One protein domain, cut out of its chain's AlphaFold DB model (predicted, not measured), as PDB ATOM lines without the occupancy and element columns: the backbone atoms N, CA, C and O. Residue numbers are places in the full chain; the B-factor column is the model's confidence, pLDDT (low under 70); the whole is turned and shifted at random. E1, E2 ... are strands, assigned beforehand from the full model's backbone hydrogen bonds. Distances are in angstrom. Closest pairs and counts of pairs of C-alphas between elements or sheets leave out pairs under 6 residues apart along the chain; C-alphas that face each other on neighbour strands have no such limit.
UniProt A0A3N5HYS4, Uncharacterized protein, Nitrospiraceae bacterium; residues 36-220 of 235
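AT A GLANCE: This is residues 36 to 220 of the 235 residues of an uncharacterized protein of Nitrospiraceae bacterium (UniProt A0A3N5HYS4). Nine antiparallel strands close into a barrel: E1 to E9 follow round its wall, with E4 and E5 sharing one place between E3 and E6, and E9 pairs back with E1. The hairpins E3-E4 and E6-E7 reach far out at one end, and the link of residues 174 to 200 folds over the outside of E1 and E2. The printed part has 185 residues, no named helix and nine named strands, E1 to E9 in chain order; its class is all strand. It is compact, radius of gyration of the C-alphas 16.8 A, and only just elongated, spanning 57 by 37 by 27 A.

IN THESE COORDINATES: Find C-alpha 38 at (-47.030, -9.241, -9.969), where E1 begins, residues 38 to 43. Read on to E2, 57 to 62; E3, 69 to 84, 34.5 A; E4, 92 to 101; E5, 104 to 107; E6, 120 to 136, 43.5 A; E7, 139 to 153, 41.6 A; E8, 160 to 173; and E9, 201 to 214, ending at C-alpha 214 (-42.926, 1.750, -28.876).

HOW THE PARTS SIT: The sheet is branched, twisted and without edge strands. E1 to E4 form a meander, each strand the antiparallel neighbour of the one before, and E5 to E9 another. Look beside E1: E2 is on one side, N 41 to O 59 2.8 A, and E9 on the other, N 40 to O 204 2.9 A. E3 bends by 82 degrees at residue 73; E2 is on one side of it, E4 and E5 on the other, N 80 to O 97 2.8 A and N 70 to O 106 2.9 A. E2 and E6 are apart.

THE WHOLE: The C-alphas of Gln 88 and Glu 117, the two farthest apart, are 58.9 A apart. The printed part has no cut. The links E1 to E2, E5 to E6 and E8 to E9 are long. Mean pLDDT of the printed part is 89.8; residues 191, 196 and 218 to 220 are under 70.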
ATOM      1  N   MET A  36     -51.105  -8.190 -16.256       93.88
ATOM      2  CA  MET A  36     -51.208  -8.741 -14.909       93.88
ATOM      3  C   MET A  36     -50.287  -8.006 -13.938       93.88
ATOM      4  O   MET A  36     -49.156  -7.663 -14.274       93.88
ATOM      5  N   GLU A  37     -50.777  -7.806 -12.720       94.44
ATOM      6  CA  GLU A  37     -49.960  -7.426 -11.566       94.44
ATOM      7  C   GLU A  37     -49.011  -8.560 -11.188       94.44
ATOM      8  O   GLU A  37     -49.141  -9.684 -11.690       94.44
ATOM      9  N   GLY A  38     -48.064  -8.279 -10.301       94.75
ATOM     10  CA  GLY A  38     -47.030  -9.241  -9.969       94.75
ATOM     11  C   GLY A  38     -46.520  -9.174  -8.550       94.75
ATOM     12  O   GLY A  38     -47.035  -8.471  -7.684       94.75
ATOM     13  N   VAL A  39     -45.451  -9.927  -8.360       95.44
ATOM     14  CA  VAL A  39     -44.690 -10.040  -7.125       95.44
ATOM     15  C   VAL A  39     -43.214  -9.913  -7.450       95.44
ATOM     16  O   VAL A  39     -42.775 -10.237  -8.558       95.44
ATOM     17  N   PHE A  40     -42.442  -9.461  -6.473       94.62
ATOM     18  CA  PHE A  40     -41.003  -9.315  -6.606       94.62
ATOM     19  C   PHE A  40     -40.267  -9.819  -5.367       94.62
ATOM     20  O   PHE A  40     -40.827  -9.927  -4.275       94.62
ATOM     21  N   SER A  41     -38.985 -10.097  -5.551       94.12
ATOM     22  CA  SER A  41     -38.006 -10.247  -4.492       94.12
ATOM     23  C   SER A  41     -36.754  -9.432  -4.808       94.12
ATOM     24  O   SER A  41     -36.333  -9.320  -5.957       94.12
ATOM     25  N   GLU A  42     -36.172  -8.840  -3.772       93.12
ATOM     26  CA  GLU A  42     -34.858  -8.208  -3.792       93.12
ATOM     27  C   GLU A  42     -33.905  -9.076  -2.976       93.12
ATOM     28  O   GLU A  42     -34.205  -9.454  -1.846       93.12
ATOM     29  N   SER A  43     -32.751  -9.383  -3.550       92.38
ATOM     30  CA  SER A  43     -31.760 -10.297  -2.984       92.38
ATOM     31  C   SER A  43     -30.626  -9.503  -2.366       92.38
ATOM     32  O   SER A  43     -30.110  -8.593  -3.007       92.38
ATOM     33  N   TRP A  44     -30.214  -9.853  -1.151       91.25
ATOM     34  CA  TRP A  44     -29.106  -9.203  -0.453       91.25
ATOM     35  C   TRP A  44     -27.866 -10.079  -0.553       91.25
ATOM     36  O   TRP A  44     -27.823 -11.160   0.035       91.25
ATOM     37  N   VAL A  45     -26.883  -9.632  -1.332       79.94
ATOM     38  CA  VAL A  45     -25.760 -10.482  -1.766       79.94
ATOM     39  C   VAL A  45     -24.452 -10.208  -1.028       79.94
ATOM     40  O   VAL A  45     -23.645 -11.121  -0.886       79.94
ATOM     41  N   ASP A  46     -24.261  -8.989  -0.523       76.44
ATOM     42  CA  ASP A  46     -23.034  -8.584   0.162       76.44
ATOM     43  C   ASP A  46     -23.250  -8.463   1.677       76.44
ATOM     44  O   ASP A  46     -24.297  -8.009   2.148       76.44
ATOM     45  N   GLU A  47     -22.238  -8.849   2.462       75.62
ATOM     46  CA  GLU A  47     -22.260  -8.653   3.912       75.62
ATOM     47  C   GLU A  47     -21.961  -7.188   4.295       75.62
ATOM     48  O   GLU A  47     -21.021  -6.583   3.769       75.62
ATOM     49  N   PRO A  48     -22.686  -6.608   5.273       75.69
ATOM     50  CA  PRO A  48     -23.833  -7.188   5.974       75.69
ATOM     51  C   PRO A  48     -25.085  -7.220   5.081       75.69
ATOM     52  O   PRO A  48     -25.440  -6.191   4.513       75.69
ATOM     53  N   HIS A  49     -25.776  -8.367   5.019       83.44
ATOM     54  CA  HIS A  49     -26.973  -8.560   4.190       83.44
ATOM     55  C   HIS A  49     -28.099  -7.605   4.613       83.44
ATOM     56  O   HIS A  49     -28.785  -7.848   5.609       83.44
ATOM     57  N   ARG A  50     -28.275  -6.507   3.875       83.94
ATOM     58  CA  ARG A  50     -29.272  -5.472   4.165       83.94
ATOM     59  C   ARG A  50     -29.768  -4.799   2.889       83.94
ATOM     60  O   ARG A  50     -29.127  -4.870   1.841       83.94
ATOM     61  N   GLU A  51     -30.905  -4.126   3.014       84.19
ATOM     62  CA  GLU A  51     -31.491  -3.301   1.957       84.19
ATOM     63  C   GLU A  51     -30.550  -2.176   1.497       84.19
ATOM     64  O   GLU A  51     -29.692  -1.710   2.256       84.19
ATOM     65  N   GLY A  52     -30.728  -1.729   0.251       82.00
ATOM     66  CA  GLY A  52     -30.042  -0.545  -0.275       82.00
ATOM     67  C   GLY A  52     -28.524  -0.697  -0.410       82.00
ATOM     68  O   GLY A  52     -27.798   0.296  -0.387       82.00
ATOM     69  N   MET A  53     -28.020  -1.925  -0.519       84.38
ATOM     70  CA  MET A  53     -26.607  -2.185  -0.785       84.38
ATOM     71  C   MET A  53     -26.397  -2.394  -2.280       84.38
ATOM     72  O   MET A  53     -27.244  -2.974  -2.959       84.38
ATOM     73  N   ALA A  54     -25.257  -1.921  -2.792       83.31
ATOM     74  CA  ALA A  54     -24.846  -2.221  -4.158       83.31
ATOM     75  C   ALA A  54     -24.892  -3.735  -4.402       83.31
ATOM     76  O   ALA A  54     -24.688  -4.515  -3.475       83.31
ATOM     77  N   HIS A  55     -25.175  -4.119  -5.646       84.06
ATOM     78  CA  HIS A  55     -25.323  -5.506  -6.090       84.06
ATOM     79  C   HIS A  55     -26.587  -6.237  -5.626       84.06
ATOM     80  O   HIS A  55     -26.847  -7.335  -6.119       84.06
ATOM     81  N   ASN A  56     -27.424  -5.653  -4.761       87.25
ATOM     82  CA  ASN A  56     -28.723  -6.258  -4.481       87.25
ATOM     83  C   ASN A  56     -29.524  -6.407  -5.782       87.25
ATOM     84  O   ASN A  56     -29.649  -5.448  -6.545       87.25
ATOM     85  N   ALA A  57     -30.046  -7.605  -6.042       89.62
ATOM     86  CA  ALA A  57     -30.644  -7.959  -7.327       89.62
ATOM     87  C   ALA A  57     -32.155  -8.175  -7.214       89.62
ATOM     88  O   ALA A  57     -32.614  -8.864  -6.299       89.62
ATOM     89  N   ILE A  58     -32.921  -7.635  -8.165       92.94
ATOM     90  CA  ILE A  58     -34.377  -7.811  -8.233       92.94
ATOM     91  C   ILE A  58     -34.746  -8.983  -9.146       92.94
ATOM     92  O   ILE A  58     -34.199  -9.167 -10.235       92.94
ATOM     93  N   HIS A  59     -35.746  -9.740  -8.711       93.31
ATOM     94  CA  HIS A  59     -36.464 -10.727  -9.500       93.31
ATOM     95  C   HIS A  59     -37.959 -10.468  -9.364       93.31
ATOM     96  O   HIS A  59     -38.464 -10.382  -8.252       93.31
ATOM     97  N   ALA A  60     -38.685 -10.355 -10.469       93.94
ATOM     98  CA  ALA A  60     -40.119 -10.110 -10.450       93.94
ATOM     99  C   ALA A  60     -40.839 -10.864 -11.565       93.94
ATOM    100  O   ALA A  60     -40.272 -11.119 -12.631       93.94
ATOM    101  N   TRP A  61     -42.102 -11.201 -11.326       94.25
ATOM    102  CA  TRP A  61     -42.976 -11.805 -12.326       94.25
ATOM    103  C   TRP A  61     -44.447 -11.493 -12.066       94.25
ATOM    104  O   TRP A  61     -44.816 -11.083 -10.965       94.25
ATOM    105  N   ASP A  62     -45.302 -11.744 -13.057       93.88
ATOM    106  CA  ASP A  62     -46.750 -11.656 -12.871       93.88
ATOM    107  C   ASP A  62     -47.302 -12.709 -11.895       93.88
ATOM    108  O   ASP A  62     -46.731 -13.785 -11.699       93.88
ATOM    109  N   ASN A  63     -48.482 -12.429 -11.342       91.88
ATOM    110  CA  ASN A  63     -49.173 -13.272 -10.363       91.88
ATOM    111  C   ASN A  63     -49.588 -14.662 -10.887       91.88
ATOM    112  O   ASN A  63     -49.999 -15.508 -10.092       91.88
ATOM    113  N   ALA A  64     -49.456 -14.942 -12.189       91.25
ATOM    114  CA  ALA A  64     -49.544 -16.295 -12.738       91.25
ATOM    115  C   ALA A  64     -48.165 -16.973 -12.854       91.25
ATOM    116  O   ALA A  64     -47.990 -17.869 -13.676       91.25
ATOM    117  N   GLN A  65     -47.212 -16.606 -11.991       88.19
ATOM    118  CA  GLN A  65     -45.874 -17.205 -11.896       88.19
ATOM    119  C   GLN A  65     -45.037 -16.994 -13.166       88.19
ATOM    120  O   GLN A  65     -44.353 -17.901 -13.652       88.19
ATOM    121  N   GLY A  66     -45.094 -15.782 -13.719       87.12
ATOM    122  CA  GLY A  66     -44.297 -15.413 -14.887       87.12
ATOM    123  C   GLY A  66     -44.820 -16.003 -16.189       87.12
ATOM    124  O   GLY A  66     -44.023 -16.493 -16.990       87.12
ATOM    125  N   VAL A  67     -46.137 -16.012 -16.392       91.31
ATOM    126  CA  VAL A  67     -46.770 -16.445 -17.650       91.31
ATOM    127  C   VAL A  67     -46.890 -15.299 -18.657       91.31
ATOM    128  O   VAL A  67     -46.887 -15.553 -19.862       91.31
ATOM    129  N   GLN A  68     -46.976 -14.050 -18.196       94.12
ATOM    130  CA  GLN A  68     -47.006 -12.852 -19.033       94.12
ATOM    131  C   GLN A  68     -45.662 -12.137 -19.066       94.12
ATOM    132  O   GLN A  68     -45.169 -11.856 -20.155       94.12
ATOM    133  N   TRP A  69     -45.071 -11.832 -17.912       95.00
ATOM    134  CA  TRP A  69     -43.858 -11.023 -17.849       95.00
ATOM    135  C   TRP A  69     -42.937 -11.452 -16.713       95.00
ATOM    136  O   TRP A  69     -43.376 -11.972 -15.685       95.00
ATOM    137  N   ARG A  70     -41.634 -11.237 -16.913       95.12
ATOM    138  CA  ARG A  70     -40.594 -11.466 -15.904       95.12
ATOM    139  C   ARG A  70     -39.520 -10.398 -16.018       95.12
ATOM    140  O   ARG A  70     -39.045 -10.140 -17.119       95.12
ATOM    141  N   LEU A  71     -39.109  -9.839 -14.892       95.06
ATOM    142  CA  LEU A  71     -37.947  -8.964 -14.770       95.06
ATOM    143  C   LEU A  71     -36.904  -9.690 -13.924       95.06
ATOM    144  O   LEU A  71     -37.225 -10.180 -12.843       95.06
ATOM    145  N   TYR A  72     -35.670  -9.788 -14.400       92.12
ATOM    146  CA  TYR A  72     -34.633 -10.535 -13.690       92.12
ATOM    147  C   TYR A  72     -33.252  -9.915 -13.894       92.12
ATOM    148  O   TYR A  72     -32.946  -9.375 -14.957       92.12
ATOM    149  N   CYS A  73     -32.435  -9.987 -12.840       92.00
ATOM    150  CA  CYS A  73     -31.058  -9.487 -12.744       92.00
ATOM    151  C   CYS A  73     -30.775  -7.971 -12.773       92.00
ATOM    152  O   CYS A  73     -29.591  -7.641 -12.872       92.00
ATOM    153  N   PRO A  74     -31.724  -7.017 -12.703       93.69
ATOM    154  CA  PRO A  74     -31.314  -5.647 -12.438       93.69
ATOM    155  C   PRO A  74     -30.762  -5.559 -11.018       93.69
ATOM    156  O   PRO A  74     -31.307  -6.152 -10.082       93.69
ATOM    157  N   SER A  75     -29.662  -4.831 -10.871       92.56
ATOM    158  CA  SER A  75     -28.869  -4.799  -9.645       92.56
ATOM    159  C   SER A  75     -28.584  -3.377  -9.192       92.56
ATOM    160  O   SER A  75     -28.337  -2.517 -10.035       92.56
ATOM    161  N   ILE A  76     -28.604  -3.117  -7.883       93.12
ATOM    162  CA  ILE A  76     -28.343  -1.777  -7.348       93.12
ATOM    163  C   ILE A  76     -26.944  -1.324  -7.770       93.12
ATOM    164  O   ILE A  76     -25.938  -1.932  -7.396       93.12
ATOM    165  N   ALA A  77     -26.894  -0.222  -8.513       92.88
ATOM    166  CA  ALA A  77     -25.667   0.447  -8.918       92.88
ATOM    167  C   ALA A  77     -25.354   1.622  -7.991       92.88
ATOM    168  O   ALA A  77     -24.204   1.833  -7.605       92.88
ATOM    169  N   THR A  78     -26.359   2.422  -7.636       93.81
ATOM    170  CA  THR A  78     -26.180   3.601  -6.780       93.81
ATOM    171  C   THR A  78     -27.434   3.860  -5.957       93.81
ATOM    172  O   THR A  78     -28.546   3.664  -6.431       93.81
ATOM    173  N   VAL A  79     -27.246   4.323  -4.721       94.12
ATOM    174  CA  VAL A  79     -28.325   4.734  -3.816       94.12
ATOM    175  C   VAL A  79     -28.083   6.174  -3.395       94.12
ATOM    176  O   VAL A  79     -27.008   6.512  -2.894       94.12
ATOM    177  N   THR A  80     -29.093   7.018  -3.573       95.31
ATOM    178  CA  THR A  80     -29.061   8.439  -3.229       95.31
ATOM    179  C   THR A  80     -30.131   8.742  -2.192       95.31
ATOM    180  O   THR A  80     -31.312   8.494  -2.419       95.31
ATOM    181  N   LEU A  81     -29.738   9.321  -1.057       96.00
ATOM    182  CA  LEU A  81     -30.682   9.861  -0.081       96.00
ATOM    183  C   LEU A  81     -31.320  11.146  -0.632       96.00
ATOM    184  O   LEU A  81     -30.607  12.106  -0.920       96.00
ATOM    185  N   LEU A  82     -32.649  11.175  -0.744       96.62
ATOM    186  CA  LEU A  82     -33.405  12.353  -1.183       96.62
ATOM    187  C   LEU A  82     -33.865  13.205  -0.000       96.62
ATOM    188  O   LEU A  82     -33.687  14.423   0.003       96.62
ATOM    189  N   VAL A  83     -34.462  12.567   1.009       97.25
ATOM    190  CA  VAL A  83     -34.963  13.247   2.207       97.25
ATOM    191  C   VAL A  83     -34.910  12.324   3.421       97.25
ATOM    192  O   VAL A  83     -35.136  11.125   3.309       97.25
ATOM    193  N   ASP A  84     -34.638  12.898   4.591       97.38
ATOM    194  CA  ASP A  84     -34.774  12.246   5.893       97.38
ATOM    195  C   ASP A  84     -35.554  13.187   6.818       97.38
ATOM    196  O   ASP A  84     -35.120  14.308   7.089       97.38
ATOM    197  N   THR A  85     -36.737  12.755   7.251       97.69
ATOM    198  CA  THR A  85     -37.635  13.536   8.120       97.69
ATOM    199  C   THR A  85     -37.679  13.015   9.553       97.69
ATOM    200  O   THR A  85     -38.510  13.471  10.340       97.69
ATOM    201  N   ARG A  86     -36.820  12.049   9.907       97.31
ATOM    202  CA  ARG A  86     -36.881  11.395  11.213       97.31
ATOM    203  C   ARG A  86     -36.577  12.369  12.354       97.31
ATOM    204  O   ARG A  86     -35.613  13.131  12.308       97.31
ATOM    205  N   ASP A  87     -37.403  12.322  13.396       95.31
ATOM    206  CA  ASP A  87     -37.215  13.093  14.624       95.31
ATOM    207  C   ASP A  87     -36.165  12.455  15.561       95.31
ATOM    208  O   ASP A  87     -35.565  11.419  15.270       95.31
ATOM    209  N   GLN A  88     -35.953  13.061  16.735       96.06
ATOM    210  CA  GLN A  88     -35.026  12.541  17.754       96.06
ATOM    211  C   GLN A  88     -35.419  11.160  18.304       96.06
ATOM    212  O   GLN A  88     -34.579  10.471  18.877       96.06
ATOM    213  N   ASN A  89     -36.681  10.760  18.139       94.88
ATOM    214  CA  ASN A  89     -37.192   9.451  18.535       94.88
ATOM    215  C   ASN A  89     -37.136   8.438  17.375       94.88
ATOM    216  O   ASN A  89     -37.557   7.295  17.545       94.88
ATOM    217  N   GLY A  90     -36.644   8.840  16.199       93.38
ATOM    218  CA  GLY A  90     -36.601   8.011  15.000       93.38
ATOM    219  C   GLY A  90     -37.959   7.822  14.322       93.38
ATOM    220  O   GLY A  90     -38.122   6.849  13.592       93.38
ATOM    221  N   ASN A  91     -38.937   8.699  14.572       96.69
ATOM    222  CA  ASN A  91     -40.222   8.700  13.873       96.69
ATOM    223  C   ASN A  91     -40.152   9.589  12.637       96.69
ATOM    224  O   ASN A  91     -39.697  10.726  12.731       96.69
ATOM    225  N   GLY A  92     -40.664   9.112  11.510       96.38
ATOM    226  CA  GLY A  92     -40.715   9.872  10.264       96.38
ATOM    227  C   GLY A  92     -40.529   8.950   9.072       96.38
ATOM    228  O   GLY A  92     -40.771   7.751   9.168       96.38
ATOM    229  N   PHE A  93     -40.076   9.499   7.956       96.31
ATOM    230  CA  PHE A  93     -39.727   8.714   6.778       96.31
ATOM    231  C   PHE A  93     -38.396   9.154   6.178       96.31
ATOM    232  O   PHE A  93     -37.961  10.299   6.345       96.31
ATOM    233  N   VAL A  94     -37.778   8.228   5.456       96.25
ATOM    234  CA  VAL A  94     -36.576   8.449   4.662       96.25
ATOM    235  C   VAL A  94     -36.888   8.058   3.230       96.25
ATOM    236  O   VAL A  94     -37.469   7.002   3.004       96.25
ATOM    237  N   GLN A  95     -36.528   8.901   2.271       96.50
ATOM    238  CA  GLN A  95     -36.733   8.617   0.860       96.50
ATOM    239  C   GLN A  95     -35.394   8.447   0.159       96.50
ATOM    240  O   GLN A  95     -34.498   9.286   0.309       96.50
ATOM    241  N   TYR A  96     -35.287   7.397  -0.643       95.75
ATOM    242  CA  TYR A  96     -34.122   7.119  -1.467       95.75
ATOM    243  C   TYR A  96     -34.509   7.105  -2.941       95.75
ATOM    244  O   TYR A  96     -35.635   6.771  -3.295       95.75
ATOM    245  N   SER A  97     -33.558   7.466  -3.795       96.31
ATOM    246  CA  SER A  97     -33.578   7.156  -5.218       96.31
ATOM    247  C   SER A  97     -32.464   6.158  -5.487       96.31
ATOM    248  O   SER A  97     -31.297   6.436  -5.199       96.31
ATOM    249  N   THR A  98     -32.836   4.992  -5.990       96.19
ATOM    250  CA  THR A  98     -31.944   3.864  -6.223       96.19
ATOM    251  C   THR A  98     -31.896   3.572  -7.710       96.19
ATOM    252  O   THR A  98     -32.904   3.196  -8.307       96.19
ATOM    253  N   ASP A  99     -30.713   3.720  -8.292       96.44
ATOM    254  CA  ASP A  99     -30.448   3.372  -9.679       96.44
ATOM    255  C   ASP A  99     -29.957   1.932  -9.767       96.44
ATOM    256  O   ASP A  99     -29.049   1.514  -9.036       96.44
ATOM    257  N   TYR A 100     -30.547   1.190 -10.695       94.69
ATOM    258  CA  TYR A 100     -30.183  -0.176 -11.017       94.69
ATOM    259  C   TYR A 100     -29.450  -0.226 -12.356       94.69
ATOM    260  O   TYR A 100     -29.686   0.578 -13.256       94.69
ATOM    261  N   SER A 101     -28.561  -1.204 -12.492       93.56
ATOM    262  CA  SER A 101     -27.849  -1.502 -13.730       93.56
ATOM    263  C   SER A 101     -28.069  -2.946 -14.164       93.56
ATOM    264  O   SER A 101     -28.243  -3.848 -13.332       93.56
ATOM    265  N   GLY A 102     -28.045  -3.149 -15.482       91.50
ATOM    266  CA  GLY A 102     -28.309  -4.436 -16.109       91.50
ATOM    267  C   GLY A 102     -29.764  -4.881 -15.965       91.50
ATOM    268  O   GLY A 102     -30.661  -4.097 -15.665       91.50
ATOM    269  N   GLY A 103     -29.979  -6.178 -16.164       92.94
ATOM    270  CA  GLY A 103     -31.293  -6.798 -16.105       92.94
ATOM    271  C   GLY A 103     -31.932  -7.011 -17.473       92.94
ATOM    272  O   GLY A 103     -31.522  -6.466 -18.501       92.94
ATOM    273  N   SER A 104     -32.944  -7.866 -17.479       93.69
ATOM    274  CA  SER A 104     -33.693  -8.215 -18.677       93.69
ATOM    275  C   SER A 104     -35.173  -8.340 -18.362       93.69
ATOM    276  O   SER A 104     -35.565  -8.813 -17.292       93.69
ATOM    277  N   LEU A 105     -35.989  -7.926 -19.324       95.44
ATOM    278  CA  LEU A 105     -37.430  -8.106 -19.315       95.44
ATOM    279  C   LEU A 105     -37.785  -9.192 -20.333       95.44
ATOM    280  O   LEU A 105     -37.507  -9.058 -21.522       95.44
ATOM    281  N   TRP A 106     -38.417 -10.263 -19.871       94.88
ATOM    282  CA  TRP A 106     -39.061 -11.250 -20.731       94.88
ATOM    283  C   TRP A 106     -40.552 -10.946 -20.804       94.88
ATOM    284  O   TRP A 106     -41.202 -10.742 -19.775       94.88
ATOM    285  N   LEU A 107     -41.093 -10.953 -22.016       95.12
ATOM    286  CA  LEU A 107     -42.511 -10.812 -22.291       95.12
ATOM    287  C   LEU A 107     -42.999 -12.005 -23.115       95.12
ATOM    288  O   LEU A 107     -42.444 -12.340 -24.161       95.12
ATOM    289  N   SER A 108     -44.087 -12.616 -22.666       94.94
ATOM    290  CA  SER A 108     -44.673 -13.791 -23.303       94.94
ATOM    291  C   SER A 108     -45.204 -13.497 -24.700       94.94
ATOM    292  O   SER A 108     -45.882 -12.490 -24.928       94.94
ATOM    293  N   LYS A 109     -45.002 -14.439 -25.622       93.12
ATOM    294  CA  LYS A 109     -45.593 -14.426 -26.966       93.12
ATOM    295  C   LYS A 109     -47.111 -14.488 -26.977       93.12
ATOM    296  O   LYS A 109     -47.728 -14.087 -27.960       93.12
ATOM    297  N   THR A 110     -47.701 -15.034 -25.915       93.44
ATOM    298  CA  THR A 110     -49.155 -15.124 -25.728       93.44
ATOM    299  C   THR A 110     -49.683 -13.973 -24.879       93.44
ATOM    300  O   THR A 110     -50.848 -13.979 -24.484       93.44
ATOM    301  N   GLY A 111     -48.815 -13.019 -24.534       92.69
ATOM    302  CA  GLY A 111     -49.205 -11.816 -23.831       92.69
ATOM    303  C   GLY A 111     -50.098 -10.912 -24.693       92.69
ATOM    304  O   GLY A 111     -50.182 -11.081 -25.908       92.69
ATOM    305  N   PRO A 112     -50.736  -9.908 -24.082       92.88
ATOM    306  CA  PRO A 112     -51.565  -8.891 -24.747       92.88
ATOM    307  C   PRO A 112     -50.892  -8.140 -25.914       92.88
ATOM    308  O   PRO A 112     -51.570  -7.615 -26.794       92.88
ATOM    309  N   TRP A 113     -49.562  -8.071 -25.913       92.50
ATOM    310  CA  TRP A 113     -48.707  -7.485 -26.956       92.50
ATOM    311  C   TRP A 113     -48.233  -8.497 -28.002       92.50
ATOM    312  O   TRP A 113     -47.625  -8.116 -28.999       92.50
ATOM    313  N   GLY A 114     -48.424  -9.788 -27.749       90.00
ATOM    314  CA  GLY A 114     -47.825 -10.856 -28.527       90.00
ATOM    315  C   GLY A 114     -48.693 -11.345 -29.681       90.00
ATOM    316  O   GLY A 114     -49.910 -11.169 -29.717       90.00
ATOM    317  N   HIS A 115     -48.035 -12.007 -30.631       88.50
ATOM    318  CA  HIS A 115     -48.653 -12.587 -31.827       88.50
ATOM    319  C   HIS A 115     -48.646 -14.125 -31.821       88.50
ATOM    320  O   HIS A 115     -48.913 -14.756 -32.837       88.50
ATOM    321  N   ASN A 116     -48.364 -14.745 -30.667       88.25
ATOM    322  CA  ASN A 116     -48.205 -16.194 -30.470       88.25
ATOM    323  C   ASN A 116     -47.037 -16.839 -31.244       88.25
ATOM    324  O   ASN A 116     -46.971 -18.066 -31.342       88.25
ATOM    325  N   GLU A 117     -46.093 -16.041 -31.753       87.50
ATOM    326  CA  GLU A 117     -44.953 -16.518 -32.546       87.50
ATOM    327  C   GLU A 117     -43.742 -16.838 -31.656       87.50
ATOM    328  O   GLU A 117     -43.405 -18.009 -31.451       87.50
ATOM    329  N   ILE A 118     -43.132 -15.803 -31.075       89.81
ATOM    330  CA  ILE A 118     -41.927 -15.884 -30.242       89.81
ATOM    331  C   ILE A 118     -42.072 -15.044 -28.978       89.81
ATOM    332  O   ILE A 118     -42.808 -14.057 -28.975       89.81
ATOM    333  N   ASP A 119     -41.395 -15.456 -27.909       92.62
ATOM    334  CA  ASP A 119     -41.287 -14.623 -26.714       92.62
ATOM    335  C   ASP A 119     -40.321 -13.470 -26.984       92.62
ATOM    336  O   ASP A 119     -39.397 -13.591 -27.794       92.62
ATOM    337  N   PHE A 120     -40.528 -12.357 -26.291       92.81
ATOM    338  CA  PHE A 120     -39.740 -11.151 -26.475       92.81
ATOM    339  C   PHE A 120     -38.792 -10.978 -25.296       92.81
ATOM    340  O   PHE A 120     -39.221 -10.979 -24.143       92.81
ATOM    341  N   ILE A 121     -37.507 -10.820 -25.594       93.12
ATOM    342  CA  ILE A 121     -36.482 -10.455 -24.619       93.12
ATOM    343  C   ILE A 121     -36.101  -9.006 -24.871       93.12
ATOM    344  O   ILE A 121     -35.851  -8.613 -26.013       93.12
ATOM    345  N   ALA A 122     -36.070  -8.228 -23.801       93.44
ATOM    346  CA  ALA A 122     -35.618  -6.856 -23.820       93.44
ATOM    347  C   ALA A 122     -34.507  -6.643 -22.794       93.44
ATOM    348  O   ALA A 122     -34.534  -7.209 -21.696       93.44
ATOM    349  N   ILE A 123     -33.546  -5.809 -23.165       94.31
ATOM    350  CA  ILE A 123     -32.484  -5.327 -22.291       94.31
ATOM    351  C   ILE A 123     -33.005  -4.084 -21.578       94.31
ATOM    352  O   ILE A 123     -33.649  -3.234 -22.195       94.31
ATOM    353  N   VAL A 124     -32.752  -3.991 -20.273       95.19
ATOM    354  CA  VAL A 124     -33.078  -2.805 -19.475       95.19
ATOM    355  C   VAL A 124     -31.919  -1.812 -19.579       95.19
ATOM    356  O   VAL A 124     -30.787  -2.147 -19.236       95.19
ATOM    357  N   ASP A 125     -32.211  -0.600 -20.053       94.38
ATOM    358  CA  ASP A 125     -31.221   0.467 -20.250       94.38
ATOM    359  C   ASP A 125     -31.174   1.423 -19.052       94.38
ATOM    360  O   ASP A 125     -30.102   1.780 -18.569       94.38
ATOM    361  N   GLU A 126     -32.348   1.820 -18.557       95.06
ATOM    362  CA  GLU A 126     -32.504   2.701 -17.399       95.06
ATOM    363  C   GLU A 126     -33.465   2.051 -16.413       95.06
ATOM    364  O   GLU A 126     -34.528   1.578 -16.814       95.06
ATOM    365  N   PHE A 127     -33.125   2.052 -15.126       96.62
ATOM    366  CA  PHE A 127     -34.013   1.580 -14.070       96.62
ATOM    367  C   PHE A 127     -33.752   2.362 -12.783       96.62
ATOM    368  O   PHE A 127     -32.676   2.277 -12.197       96.62
ATOM    369  N   ASN A 128     -34.764   3.106 -12.343       96.38
ATOM    370  CA  ASN A 128     -34.785   3.825 -11.082       96.38
ATOM    371  C   ASN A 128     -35.953   3.367 -10.190       96.38
ATOM    372  O   ASN A 128     -37.070   3.128 -10.662       96.38
ATOM    373  N   VAL A 129     -35.687   3.289  -8.890       95.06
ATOM    374  CA  VAL A 129     -36.679   3.071  -7.834       95.06
ATOM    375  C   VAL A 129     -36.595   4.229  -6.855       95.06
ATOM    376  O   VAL A 129     -35.549   4.453  -6.249       95.06
ATOM    377  N   VAL A 130     -37.698   4.938  -6.657       95.56
ATOM    378  CA  VAL A 130     -37.839   5.892  -5.560       95.56
ATOM    379  C   VAL A 130     -38.615   5.215  -4.444       95.56
ATOM    380  O   VAL A 130     -39.804   4.957  -4.596       95.56
ATOM    381  N   SER A 131     -37.959   4.935  -3.321       94.44
ATOM    382  CA  SER A 131     -38.572   4.263  -2.175       94.44
ATOM    383  C   SER A 131     -38.751   5.216  -0.998       94.44
ATOM    384  O   SER A 131     -37.881   6.032  -0.696       94.44
ATOM    385  N   THR A 132     -39.881   5.100  -0.303       95.00
ATOM    386  CA  THR A 132     -40.198   5.808   0.939       95.00
ATOM    387  C   THR A 132     -40.244   4.803   2.081       95.00
ATOM    388  O   THR A 132     -41.147   3.979   2.161       95.00
ATOM    389  N   HIS A 133     -39.269   4.889   2.982       93.25
ATOM    390  CA  HIS A 133     -39.118   4.028   4.148       93.25
ATOM    391  C   HIS A 133     -39.708   4.734   5.367       93.25
ATOM    392  O   HIS A 133     -39.205   5.776   5.791       93.25
ATOM    393  N   ILE A 134     -40.769   4.178   5.943       93.06
ATOM    394  CA  ILE A 134     -41.457   4.736   7.109       93.06
ATOM    395  C   ILE A 134     -40.865   4.122   8.378       93.06
ATOM    396  O   ILE A 134     -40.749   2.901   8.493       93.06
ATOM    397  N   TYR A 135     -40.529   4.970   9.350       93.81
ATOM    398  CA  TYR A 135     -39.957   4.588  10.637       93.81
ATOM    399  C   TYR A 135     -40.853   5.005  11.806       93.81
ATOM    400  O   TYR A 135     -41.400   6.111  11.844       93.81
ATOM    401  N   TYR A 136     -40.936   4.124  12.800       94.06
ATOM    402  CA  TYR A 136     -41.585   4.370  14.083       94.06
ATOM    403  C   TYR A 136     -40.688   3.870  15.218       94.06
ATOM    404  O   TYR A 136     -40.251   2.718  15.217       94.06
ATOM    405  N   LEU A 137     -40.389   4.746  16.181       94.38
ATOM    406  CA  LEU A 137     -39.476   4.498  17.305       94.38
ATOM    407  C   LEU A 137     -38.117   3.923  16.861       94.38
ATOM    408  O   LEU A 137     -37.581   2.999  17.475       94.38
ATOM    409  N   GLY A 138     -37.581   4.432  15.747       87.50
ATOM    410  CA  GLY A 138     -36.303   3.996  15.178       87.50
ATOM    411  C   GLY A 138     -36.342   2.668  14.413       87.50
ATOM    412  O   GLY A 138     -35.312   2.260  13.883       87.50
ATOM    413  N   SER A 139     -37.498   2.004  14.314       87.69
ATOM    414  CA  SER A 139     -37.678   0.768  13.536       87.69
ATOM    415  C   SER A 139     -38.398   1.048  12.218       87.69
ATOM    416  O   SER A 139     -39.374   1.795  12.208       87.69
ATOM    417  N   GLN A 140     -37.946   0.443  11.117       88.50
ATOM    418  CA  GLN A 140     -38.658   0.494   9.834       88.50
ATOM    419  C   GLN A 140     -39.954  -0.313   9.931       88.50
ATOM    420  O   GLN A 140     -39.931  -1.463  10.368       88.50
ATOM    421  N   VAL A 141     -41.074   0.287   9.530       89.25
ATOM    422  CA  VAL A 141     -42.405  -0.336   9.602       89.25
ATOM    423  C   VAL A 141     -43.032  -0.597   8.238       89.25
ATOM    424  O   VAL A 141     -43.887  -1.468   8.131       89.25
ATOM    425  N   SER A 142     -42.640   0.151   7.206       88.44
ATOM    426  CA  SER A 142     -43.215   0.043   5.863       88.44
ATOM    427  C   SER A 142     -42.267   0.655   4.834       88.44
ATOM    428  O   SER A 142     -41.488   1.554   5.166       88.44
ATOM    429  N   VAL A 143     -42.323   0.135   3.607       90.69
ATOM    430  CA  VAL A 143     -41.623   0.673   2.439       90.69
ATOM    431  C   VAL A 143     -42.577   0.643   1.255       90.69
ATOM    432  O   VAL A 143     -43.044  -0.435   0.881       90.69
ATOM    433  N   ASP A 144     -42.798   1.812   0.665       92.69
ATOM    434  CA  ASP A 144     -43.549   1.991  -0.577       92.69
ATOM    435  C   ASP A 144     -42.616   2.547  -1.653       92.69
ATOM    436  O   ASP A 144     -41.714   3.329  -1.346       92.69
ATOM    437  N   SER A 145     -42.794   2.138  -2.906       93.06
ATOM    438  CA  SER A 145     -41.885   2.499  -3.996       93.06
ATOM    439  C   SER A 145     -42.602   2.878  -5.286       93.06
ATOM    440  O   SER A 145     -43.513   2.178  -5.731       93.06
ATOM    441  N   ASP A 146     -42.103   3.934  -5.918       94.19
ATOM    442  CA  ASP A 146     -42.385   4.311  -7.298       94.19
ATOM    443  C   ASP A 146     -41.241   3.820  -8.183       94.19
ATOM    444  O   ASP A 146     -40.069   4.120  -7.948       94.19
ATOM    445  N   ILE A 147     -41.568   3.052  -9.213       94.38
ATOM    446  CA  ILE A 147     -40.592   2.353 -10.042       94.38
ATOM    447  C   ILE A 147     -40.750   2.779 -11.496       94.38
ATOM    448  O   ILE A 147     -41.853   2.772 -12.048       94.38
ATOM    449  N   ARG A 148     -39.627   3.090 -12.146       95.38
ATOM    450  CA  ARG A 148     -39.568   3.356 -13.583       95.38
ATOM    451  C   ARG A 148     -38.371   2.660 -14.204       95.38
ATOM    452  O   ARG A 148     -37.248   2.824 -13.736       95.38
ATOM    453  N   PHE A 149     -38.599   1.953 -15.302       95.31
ATOM    454  CA  PHE A 149     -37.514   1.449 -16.130       95.31
ATOM    455  C   PHE A 149     -37.874   1.453 -17.610       95.31
ATOM    456  O   PHE A 149     -39.041   1.390 -17.990       95.31
ATOM    457  N   SER A 150     -36.864   1.543 -18.459       95.81
ATOM    458  CA  SER A 150     -37.007   1.535 -19.910       95.81
ATOM    459  C   SER A 150     -35.902   0.722 -20.550       95.81
ATOM    460  O   SER A 150     -34.863   0.461 -19.942       95.81
ATOM    461  N   GLY A 151     -36.130   0.324 -21.792       95.06
ATOM    462  CA  GLY A 151     -35.175  -0.495 -22.508       95.06
ATOM    463  C   GLY A 151     -35.545  -0.725 -23.961       95.06
ATOM    464  O   GLY A 151     -36.488  -0.123 -24.490       95.06
ATOM    465  N   HIS A 152     -34.836  -1.655 -24.590       93.19
ATOM    466  CA  HIS A 152     -35.036  -2.033 -25.983       93.19
ATOM    467  C   HIS A 152     -35.087  -3.550 -26.164       93.19
ATOM    468  O   HIS A 152     -34.506  -4.311 -25.392       93.19
ATOM    469  N   PHE A 153     -35.809  -3.995 -27.192       91.75
ATOM    470  CA  PHE A 153     -35.871  -5.409 -27.557       91.75
ATOM    471  C   PHE A 153     -34.620  -5.831 -28.329       91.75
ATOM    472  O   PHE A 153     -34.134  -5.086 -29.185       91.75
ATOM    473  N   ASP A 154     -34.123  -7.031 -28.030       80.38
ATOM    474  CA  ASP A 154     -32.955  -7.600 -28.700       80.38
ATOM    475  C   ASP A 154     -33.295  -8.099 -30.118       80.38
ATOM    476  O   ASP A 154     -34.372  -8.674 -30.343       80.38
ATOM    477  N   PRO A 155     -32.361  -7.981 -31.086       74.31
ATOM    478  CA  PRO A 155     -32.515  -8.589 -32.401       74.31
ATOM    479  C   PRO A 155     -32.867 -10.085 -32.296       74.31
ATOM    480  O   PRO A 155     -32.272 -10.809 -31.496       74.31
ATOM    481  N   PRO A 156     -33.790 -10.594 -33.130       71.38
ATOM    482  CA  PRO A 156     -34.294  -9.993 -34.368       71.38
ATOM    483  C   PRO A 156     -35.500  -9.056 -34.191       71.38
ATOM    484  O   PRO A 156     -36.042  -8.584 -35.190       71.38
ATOM    485  N   VAL A 157     -35.937  -8.811 -32.956       79.62
ATOM    486  CA  VAL A 157     -37.078  -7.952 -32.647       79.62
ATOM    487  C   VAL A 157     -36.586  -6.527 -32.407       79.62
ATOM    488  O   VAL A 157     -35.584  -6.320 -31.738       79.62
ATOM    489  N   PHE A 158     -37.282  -5.533 -32.956       80.44
ATOM    490  CA  PHE A 158     -36.934  -4.125 -32.776       80.44
ATOM    491  C   PHE A 158     -38.075  -3.378 -32.090       80.44
ATOM    492  O   PHE A 158     -39.246  -3.618 -32.380       80.44
ATOM    493  N   GLY A 159     -37.722  -2.451 -31.206       86.19
ATOM    494  CA  GLY A 159     -38.663  -1.619 -30.468       86.19
ATOM    495  C   GLY A 159     -38.067  -1.185 -29.138       86.19
ATOM    496  O   GLY A 159     -37.062  -1.740 -28.693       86.19
ATOM    497  N   CYS A 160     -38.704  -0.208 -28.514       91.50
ATOM    498  CA  CYS A 160     -38.354   0.248 -27.175       91.50
ATOM    499  C   CYS A 160     -39.562   0.129 -26.263       91.50
ATOM    500  O   CYS A 160     -40.699   0.076 -26.731       91.50
ATOM    501  N   PHE A 161     -39.331   0.104 -24.961       94.19
ATOM    502  CA  PHE A 161     -40.409   0.074 -23.992       94.19
ATOM    503  C   PHE A 161     -40.124   1.003 -22.818       94.19
ATOM    504  O   PHE A 161     -38.980   1.331 -22.509       94.19
ATOM    505  N   GLU A 162     -41.198   1.397 -22.154       94.88
ATOM    506  CA  GLU A 162     -41.174   2.069 -20.868       94.88
ATOM    507  C   GLU A 162     -42.130   1.351 -19.927       94.88
ATOM    508  O   GLU A 162     -43.242   0.982 -20.305       94.88
ATOM    509  N   TYR A 163     -41.683   1.152 -18.700       92.06
ATOM    510  CA  TYR A 163     -42.396   0.455 -17.655       92.06
ATOM    511  C   TYR A 163     -42.454   1.355 -16.429       92.06
ATOM    512  O   TYR A 163     -41.430   1.834 -15.940       92.06
ATOM    513  N   VAL A 164     -43.664   1.591 -15.944       93.75
ATOM    514  CA  VAL A 164     -43.928   2.392 -14.750       93.75
ATOM    515  C   VAL A 164     -44.785   1.570 -13.810       93.75
ATOM    516  O   VAL A 164     -45.774   0.969 -14.228       93.75
ATOM    517  N   LEU A 165     -44.409   1.558 -12.541       90.69
ATOM    518  CA  LEU A 165     -45.143   0.917 -11.465       90.69
ATOM    519  C   LEU A 165     -45.256   1.942 -10.340       90.69
ATOM    520  O   LEU A 165     -44.252   2.436  -9.836       90.69
ATOM    521  N   SER A 166     -46.491   2.301 -10.004       82.00
ATOM    522  CA  SER A 166     -46.787   3.406  -9.082       82.00
ATOM    523  C   SER A 166     -47.078   2.956  -7.650       82.00
ATOM    524  O   SER A 166     -47.484   3.771  -6.828       82.00
ATOM    525  N   ASN A 167     -46.935   1.660  -7.351       78.19
ATOM    526  CA  ASN A 167     -47.088   1.144  -5.996       78.19
ATOM    527  C   ASN A 167     -46.406  -0.225  -5.805       78.19
ATOM    528  O   ASN A 167     -47.005  -1.284  -6.022       78.19
ATOM    529  N   GLY A 168     -45.127  -0.199  -5.435       83.19
ATOM    530  CA  GLY A 168     -44.396  -1.376  -4.973       83.19
ATOM    531  C   GLY A 168     -44.364  -1.396  -3.453       83.19
ATOM    532  O   GLY A 168     -43.807  -0.475  -2.863       83.19
ATOM    533  N   ALA A 169     -44.915  -2.434  -2.826       88.88
ATOM    534  CA  ALA A 169     -44.961  -2.537  -1.367       88.88
ATOM    535  C   ALA A 169     -44.174  -3.756  -0.882       88.88
ATOM    536  O   ALA A 169     -44.418  -4.876  -1.339       88.88
ATOM    537  N   ILE A 170     -43.241  -3.545   0.051       90.31
ATOM    538  CA  ILE A 170     -42.528  -4.645   0.716       90.31
ATOM    539  C   ILE A 170     -43.453  -5.277   1.759       90.31
ATOM    540  O   ILE A 170     -43.952  -4.602   2.657       90.31
ATOM    541  N   GLU A 171     -43.635  -6.592   1.676       91.25
ATOM    542  CA  GLU A 171     -44.502  -7.353   2.583       91.25
ATOM    543  C   GLU A 171     -43.720  -8.179   3.606       91.25
ATOM    544  O   GLU A 171     -44.249  -8.538   4.661       91.25
ATOM    545  N   GLY A 172     -42.459  -8.501   3.319       90.25
ATOM    546  CA  GLY A 172     -41.636  -9.261   4.244       90.25
ATOM    547  C   GLY A 172     -40.156  -9.245   3.908       90.25
ATOM    548  O   GLY A 172     -39.730  -8.866   2.817       90.25
ATOM    549  N   THR A 173     -39.355  -9.643   4.894       91.56
ATOM    550  CA  THR A 173     -37.900  -9.676   4.777       91.56
ATOM    551  C   THR A 173     -37.279 -10.744   5.668       91.56
ATOM    552  O   THR A 173     -37.691 -10.965   6.811       91.56
ATOM    553  N   THR A 174     -36.218 -11.374   5.171       91.62
ATOM    554  CA  THR A 174     -35.423 -12.328   5.947       91.62
ATOM    555  C   THR A 174     -34.651 -11.659   7.084       91.62
ATOM    556  O   THR A 174     -34.318 -12.329   8.060       91.62
ATOM    557  N   GLY A 175     -34.421 -10.340   7.024       84.69
ATOM    558  CA  GLY A 175     -33.794  -9.568   8.105       84.69
ATOM    559  C   GLY A 175     -34.590  -9.589   9.416       84.69
ATOM    560  O   GLY A 175     -34.017  -9.419  10.489       84.69
ATOM    561  N   LEU A 176     -35.895  -9.874   9.342       85.88
ATOM    562  CA  LEU A 176     -36.782 -10.064  10.496       85.88
ATOM    563  C   LEU A 176     -37.010 -11.550  10.835       85.88
ATOM    564  O   LEU A 176     -37.901 -11.882  11.615       85.88
ATOM    565  N   GLY A 177     -36.228 -12.460  10.244       87.19
ATOM    566  CA  GLY A 177     -36.365 -13.906  10.428       87.19
ATOM    567  C   GLY A 177     -37.554 -14.530   9.691       87.19
ATOM    568  O   GLY A 177     -37.899 -15.682   9.957       87.19
ATOM    569  N   MET A 178     -38.196 -13.795   8.777       91.62
ATOM    570  CA  MET A 178     -39.290 -14.318   7.961       91.62
ATOM    571  C   MET A 178     -38.749 -15.216   6.837       91.62
ATOM    572  O   MET A 178     -37.619 -15.053   6.374       91.62
ATOM    573  N   GLN A 179     -39.574 -16.153   6.371       92.38
ATOM    574  CA  GLN A 179     -39.262 -17.010   5.225       92.38
ATOM    575  C   GLN A 179     -40.004 -16.526   3.980       92.38
ATOM    576  O   GLN A 179     -41.165 -16.133   4.082       92.38
ATOM    577  N   LEU A 180     -39.343 -16.601   2.822       93.00
ATOM    578  CA  LEU A 180     -39.940 -16.275   1.527       93.00
ATOM    579  C   LEU A 180     -41.167 -17.177   1.274       93.00
ATOM    580  O   LEU A 180     -41.010 -18.404   1.242       93.00
ATOM    581  N   PRO A 181     -42.377 -16.617   1.103       93.31
ATOM    582  CA  PRO A 181     -43.574 -17.408   0.853       93.31
ATOM    583  C   PRO A 181     -43.546 -18.098  -0.516       93.31
ATOM    584  O   PRO A 181     -42.970 -17.601  -1.485       93.31
ATOM    585  N   THR A 182     -44.244 -19.231  -0.626       91.31
ATOM    586  CA  THR A 182     -44.472 -19.892  -1.919       91.31
ATOM    587  C   THR A 182     -45.202 -18.951  -2.879       91.31
ATOM    588  O   THR A 182     -46.215 -18.364  -2.512       91.31
ATOM    589  N   GLY A 183     -44.727 -18.864  -4.123       90.00
ATOM    590  CA  GLY A 183     -45.323 -18.029  -5.173       90.00
ATOM    591  C   GLY A 183     -44.536 -16.756  -5.483       90.00
ATOM    592  O   GLY A 183     -44.728 -16.192  -6.559       90.00
ATOM    593  N   TYR A 184     -43.608 -16.362  -4.608       93.50
ATOM    594  CA  TYR A 184     -42.682 -15.264  -4.877       93.50
ATOM    595  C   TYR A 184     -41.473 -15.746  -5.684       93.50
ATOM    596  O   TYR A 184     -41.077 -16.914  -5.569       93.50
ATOM    597  N   PRO A 185     -40.859 -14.857  -6.483       92.50
ATOM    598  CA  PRO A 185     -39.610 -15.150  -7.161       92.50
ATOM    599  C   PRO A 185     -38.517 -15.483  -6.151       92.50
ATOM    600  O   PRO A 185     -38.336 -14.780  -5.156       92.50
ATOM    601  N   ALA A 186     -37.766 -16.553  -6.402       92.38
ATOM    602  CA  ALA A 186     -36.608 -16.884  -5.579       92.38
ATOM    603  C   ALA A 186     -35.545 -15.780  -5.675       92.38
ATOM    604  O   ALA A 186     -35.379 -15.179  -6.741       92.38
ATOM    605  N   PHE A 187     -34.802 -15.568  -4.586       92.06
ATOM    606  CA  PHE A 187     -33.682 -14.630  -4.562       92.06
ATOM    607  C   PHE A 187     -32.620 -15.019  -5.602       92.06
ATOM    608  O   PHE A 187     -32.304 -16.200  -5.779       92.06
ATOM    609  N   LEU A 188     -32.095 -14.018  -6.298       88.94
ATOM    610  CA  LEU A 188     -31.068 -14.122  -7.324       88.94
ATOM    611  C   LEU A 188     -29.688 -13.828  -6.742       88.94
ATOM    612  O   LEU A 188     -29.516 -12.948  -5.901       88.94
ATOM    613  N   ASP A 189     -28.687 -14.527  -7.255       79.94
ATOM    614  CA  ASP A 189     -27.286 -14.149  -7.086       79.94
ATOM    615  C   ASP A 189     -26.900 -13.084  -8.116       79.94
ATOM    616  O   ASP A 189     -27.157 -13.229  -9.308       79.94
ATOM    617  N   TYR A 190     -26.256 -12.020  -7.652       73.88
ATOM    618  CA  TYR A 190     -25.814 -10.906  -8.480       73.88
ATOM    619  C   TYR A 190     -24.863 -11.309  -9.616       73.88
ATOM    620  O   TYR A 190     -25.009 -10.837 -10.741       73.88
ATOM    621  N   TYR A 191     -23.890 -12.184  -9.353       69.62
ATOM    622  CA  TYR A 191     -22.741 -12.377 -10.241       69.62
ATOM    623  C   TYR A 191     -23.084 -13.122 -11.529       69.62
ATOM    624  O   TYR A 191     -22.433 -12.918 -12.550       69.62
ATOM    625  N   ASN A 192     -24.081 -14.008 -11.486       70.25
ATOM    626  CA  ASN A 192     -24.467 -14.838 -12.632       70.25
ATOM    627  C   ASN A 192     -25.986 -14.919 -12.836       70.25
ATOM    628  O   ASN A 192     -26.448 -15.647 -13.715       70.25
ATOM    629  N   CYS A 193     -26.766 -14.257 -11.980       80.00
ATOM    630  CA  CYS A 193     -28.217 -14.365 -11.933       80.00
ATOM    631  C   CYS A 193     -28.833 -15.782 -11.809       80.00
ATOM    632  O   CYS A 193     -29.950 -15.997 -12.290       80.00
ATOM    633  N   PRO A 194     -28.197 -16.791 -11.173       77.06
ATOM    634  CA  PRO A 194     -28.914 -18.003 -10.817       77.06
ATOM    635  C   PRO A 194     -29.889 -17.710  -9.671       77.06
ATOM    636  O   PRO A 194     -29.576 -16.991  -8.723       77.06
ATOM    637  N   SER A 195     -31.078 -18.300  -9.747       75.12
ATOM    638  CA  SER A 195     -32.090 -18.216  -8.695       75.12
ATOM    639  C   SER A 195     -31.892 -19.282  -7.617       75.12
ATOM    640  O   SER A 195     -31.596 -20.434  -7.937       75.12
ATOM    641  N   GLY A 196     -32.168 -18.936  -6.358       67.69
ATOM    642  CA  GLY A 196     -32.264 -19.873  -5.232       67.69
ATOM    643  C   GLY A 196     -30.948 -20.185  -4.516       67.69
ATOM    644  O   GLY A 196     -30.931 -21.034  -3.629       67.69
ATOM    645  N   THR A 197     -29.853 -19.518  -4.881       73.00
ATOM    646  CA  THR A 197     -28.546 -19.635  -4.209       73.00
ATOM    647  C   THR A 197     -28.385 -18.642  -3.059       73.00
ATOM    648  O   THR A 197     -27.608 -18.892  -2.140       73.00
ATOM    649  N   VAL A 198     -29.141 -17.542  -3.085       79.94
ATOM    650  CA  VAL A 198     -29.174 -16.519  -2.037       79.94
ATOM    651  C   VAL A 198     -30.349 -16.789  -1.098       79.94
ATOM    652  O   VAL A 198     -31.436 -17.166  -1.533       79.94
ATOM    653  N   SER A 199     -30.135 -16.608   0.205       84.00
ATOM    654  CA  SER A 199     -31.153 -16.836   1.242       84.00
ATOM    655  C   SER A 199     -31.585 -15.563   1.966       84.00
ATOM    656  O   SER A 199     -32.370 -15.648   2.907       84.00
ATOM    657  N   TRP A 200     -31.046 -14.406   1.577       89.19
ATOM    658  CA  TRP A 200     -31.287 -13.124   2.228       89.19
ATOM    659  C   TRP A 200     -31.939 -12.144   1.267       89.19
ATOM    660  O   TRP A 200     -31.531 -12.054   0.111       89.19
ATOM    661  N   GLY A 201     -32.934 -11.406   1.748       92.81
ATOM    662  CA  GLY A 201     -33.651 -10.472   0.903       92.81
ATOM    663  C   GLY A 201     -34.961  -9.962   1.483       92.81
ATOM    664  O   GLY A 201     -35.341 -10.251   2.623       92.81
ATOM    665  N   ALA A 202     -35.667  -9.214   0.647       93.06
ATOM    666  CA  ALA A 202     -37.022  -8.739   0.873       93.06
ATOM    667  C   ALA A 202     -37.929  -9.176  -0.281       93.06
ATOM    668  O   ALA A 202     -37.456  -9.501  -1.367       93.06
ATOM    669  N   TRP A 203     -39.233  -9.211  -0.048       94.44
ATOM    670  CA  TRP A 203     -40.216  -9.511  -1.082       94.44
ATOM    671  C   TRP A 203     -41.452  -8.650  -0.914       94.44
ATOM    672  O   TRP A 203     -41.736  -8.128   0.168       94.44
ATOM    673  N   GLY A 204     -42.187  -8.520  -2.004       94.38
ATOM    674  CA  GLY A 204     -43.327  -7.639  -2.048       94.38
ATOM    675  C   GLY A 204     -44.163  -7.812  -3.295       94.38
ATOM    676  O   GLY A 204     -43.955  -8.712  -4.116       94.38
ATOM    677  N   ILE A 205     -45.118  -6.909  -3.414       93.88
ATOM    678  CA  ILE A 205     -46.134  -6.898  -4.454       93.88
ATOM    679  C   ILE A 205     -45.921  -5.724  -5.402       93.88
ATOM    680  O   ILE A 205     -45.449  -4.658  -5.012       93.88
ATOM    681  N   ALA A 206     -46.270  -5.945  -6.663       91.88
ATOM    682  CA  ALA A 206     -46.137  -5.005  -7.761       91.88
ATOM    683  C   ALA A 206     -47.524  -4.740  -8.362       91.88
ATOM    684  O   ALA A 206     -48.040  -5.561  -9.125       91.88
ATOM    685  N   HIS A 207     -48.116  -3.594  -8.022       90.00
ATOM    686  CA  HIS A 207     -49.446  -3.183  -8.479       90.00
ATOM    687  C   HIS A 207     -49.384  -1.918  -9.344       90.00
ATOM    688  O   HIS A 207     -48.348  -1.263  -9.438       90.00
ATOM    689  N   ASP A 208     -50.499  -1.587 -10.001       92.25
ATOM    690  CA  ASP A 208     -50.635  -0.361 -10.809       92.25
ATOM    691  C   ASP A 208     -49.549  -0.197 -11.884       92.25
ATOM    692  O   ASP A 208     -48.884   0.831 -12.029       92.25
ATOM    693  N   ILE A 209     -49.382  -1.255 -12.669       93.88
ATOM    694  CA  ILE A 209     -48.360  -1.359 -13.694       93.88
ATOM    695  C   ILE A 209     -48.855  -0.737 -15.000       93.88
ATOM    696  O   ILE A 209     -49.957  -1.034 -15.467       93.88
ATOM    697  N   THR A 210     -48.008   0.071 -15.634       95.62
ATOM    698  CA  THR A 210     -48.161   0.559 -17.006       95.62
ATOM    699  C   THR A 210     -46.925   0.209 -17.831       95.62
ATOM    700  O   THR A 210     -45.846   0.744 -17.600       95.62
ATOM    701  N   LEU A 211     -47.101  -0.645 -18.837       95.25
ATOM    702  CA  LEU A 211     -46.117  -0.958 -19.869       95.25
ATOM    703  C   LEU A 211     -46.503  -0.240 -21.165       95.25
ATOM    704  O   LEU A 211     -47.577  -0.473 -21.716       95.25
ATOM    705  N   THR A 212     -45.614   0.596 -21.681       95.12
ATOM    706  CA  THR A 212     -45.743   1.219 -22.998       95.12
ATOM    707  C   THR A 212     -44.711   0.616 -23.937       95.12
ATOM    708  O   THR A 212     -43.519   0.660 -23.653       95.12
ATOM    709  N   ILE A 213     -45.165   0.063 -25.059       93.88
ATOM    710  CA  ILE A 213     -44.311  -0.485 -26.115       93.88
ATOM    711  C   ILE A 213     -44.338   0.472 -27.303       93.88
ATOM    712  O   ILE A 213     -45.398   0.788 -27.849       93.88
ATOM    713  N   TYR A 214     -43.155   0.902 -27.721       89.44
ATOM    714  CA  TYR A 214     -42.926   1.750 -28.876       89.44
ATOM    715  C   TYR A 214     -42.421   0.895 -30.044       89.44
ATOM    716  O   TYR A 214     -41.435   0.170 -29.920       89.44
ATOM    717  N   GLY A 215     -43.056   1.022 -31.215       81.19
ATOM    718  CA  GLY A 215     -42.633   0.312 -32.434       81.19
ATOM    719  C   GLY A 215     -41.289   0.780 -33.005       81.19
ATOM    720  O   GLY A 215     -40.759   0.166 -33.927       81.19
ATOM    721  N   SER A 216     -40.730   1.864 -32.468       79.38
ATOM    722  CA  SER A 216     -39.387   2.347 -32.771       79.38
ATOM    723  C   SER A 216     -38.761   2.982 -31.534       79.38
ATOM    724  O   SER A 216     -39.439   3.692 -30.798       79.38
ATOM    725  N   CYS A 217     -37.452   2.803 -31.366       78.19
ATOM    726  CA  CYS A 217     -36.663   3.499 -30.343       78.19
ATOM    727  C   CYS A 217     -36.395   4.974 -30.661       78.19
ATOM    728  O   CYS A 217     -35.908   5.725 -29.823       78.19
ATOM    729  N   PHE A 218     -36.716   5.407 -31.880       65.12
ATOM    730  CA  PHE A 218     -36.699   6.815 -32.225       65.12
ATOM    731  C   PHE A 218     -37.945   7.478 -31.655       65.12
ATOM    732  O   PHE A 218     -39.060   7.165 -32.072       65.12
ATOM    733  N   VAL A 219     -37.751   8.428 -30.743       56.47
ATOM    734  CA  VAL A 219     -38.757   9.457 -30.489       56.47
ATOM    735  C   VAL A 219     -38.786  10.314 -31.755       56.47
ATOM    736  O   VAL A 219     -37.768  10.939 -32.062       56.47
ATOM    737  N   PRO A 220     -39.871  10.336 -32.549       49.03
ATOM    738  CA  PRO A 220     -39.915  11.216 -33.701       49.03
ATOM    739  C   PRO A 220     -39.811  12.651 -33.185       49.03
ATOM    740  O   PRO A 220     -40.726  13.156 -32.532       49.03
TER     741      PRO A 220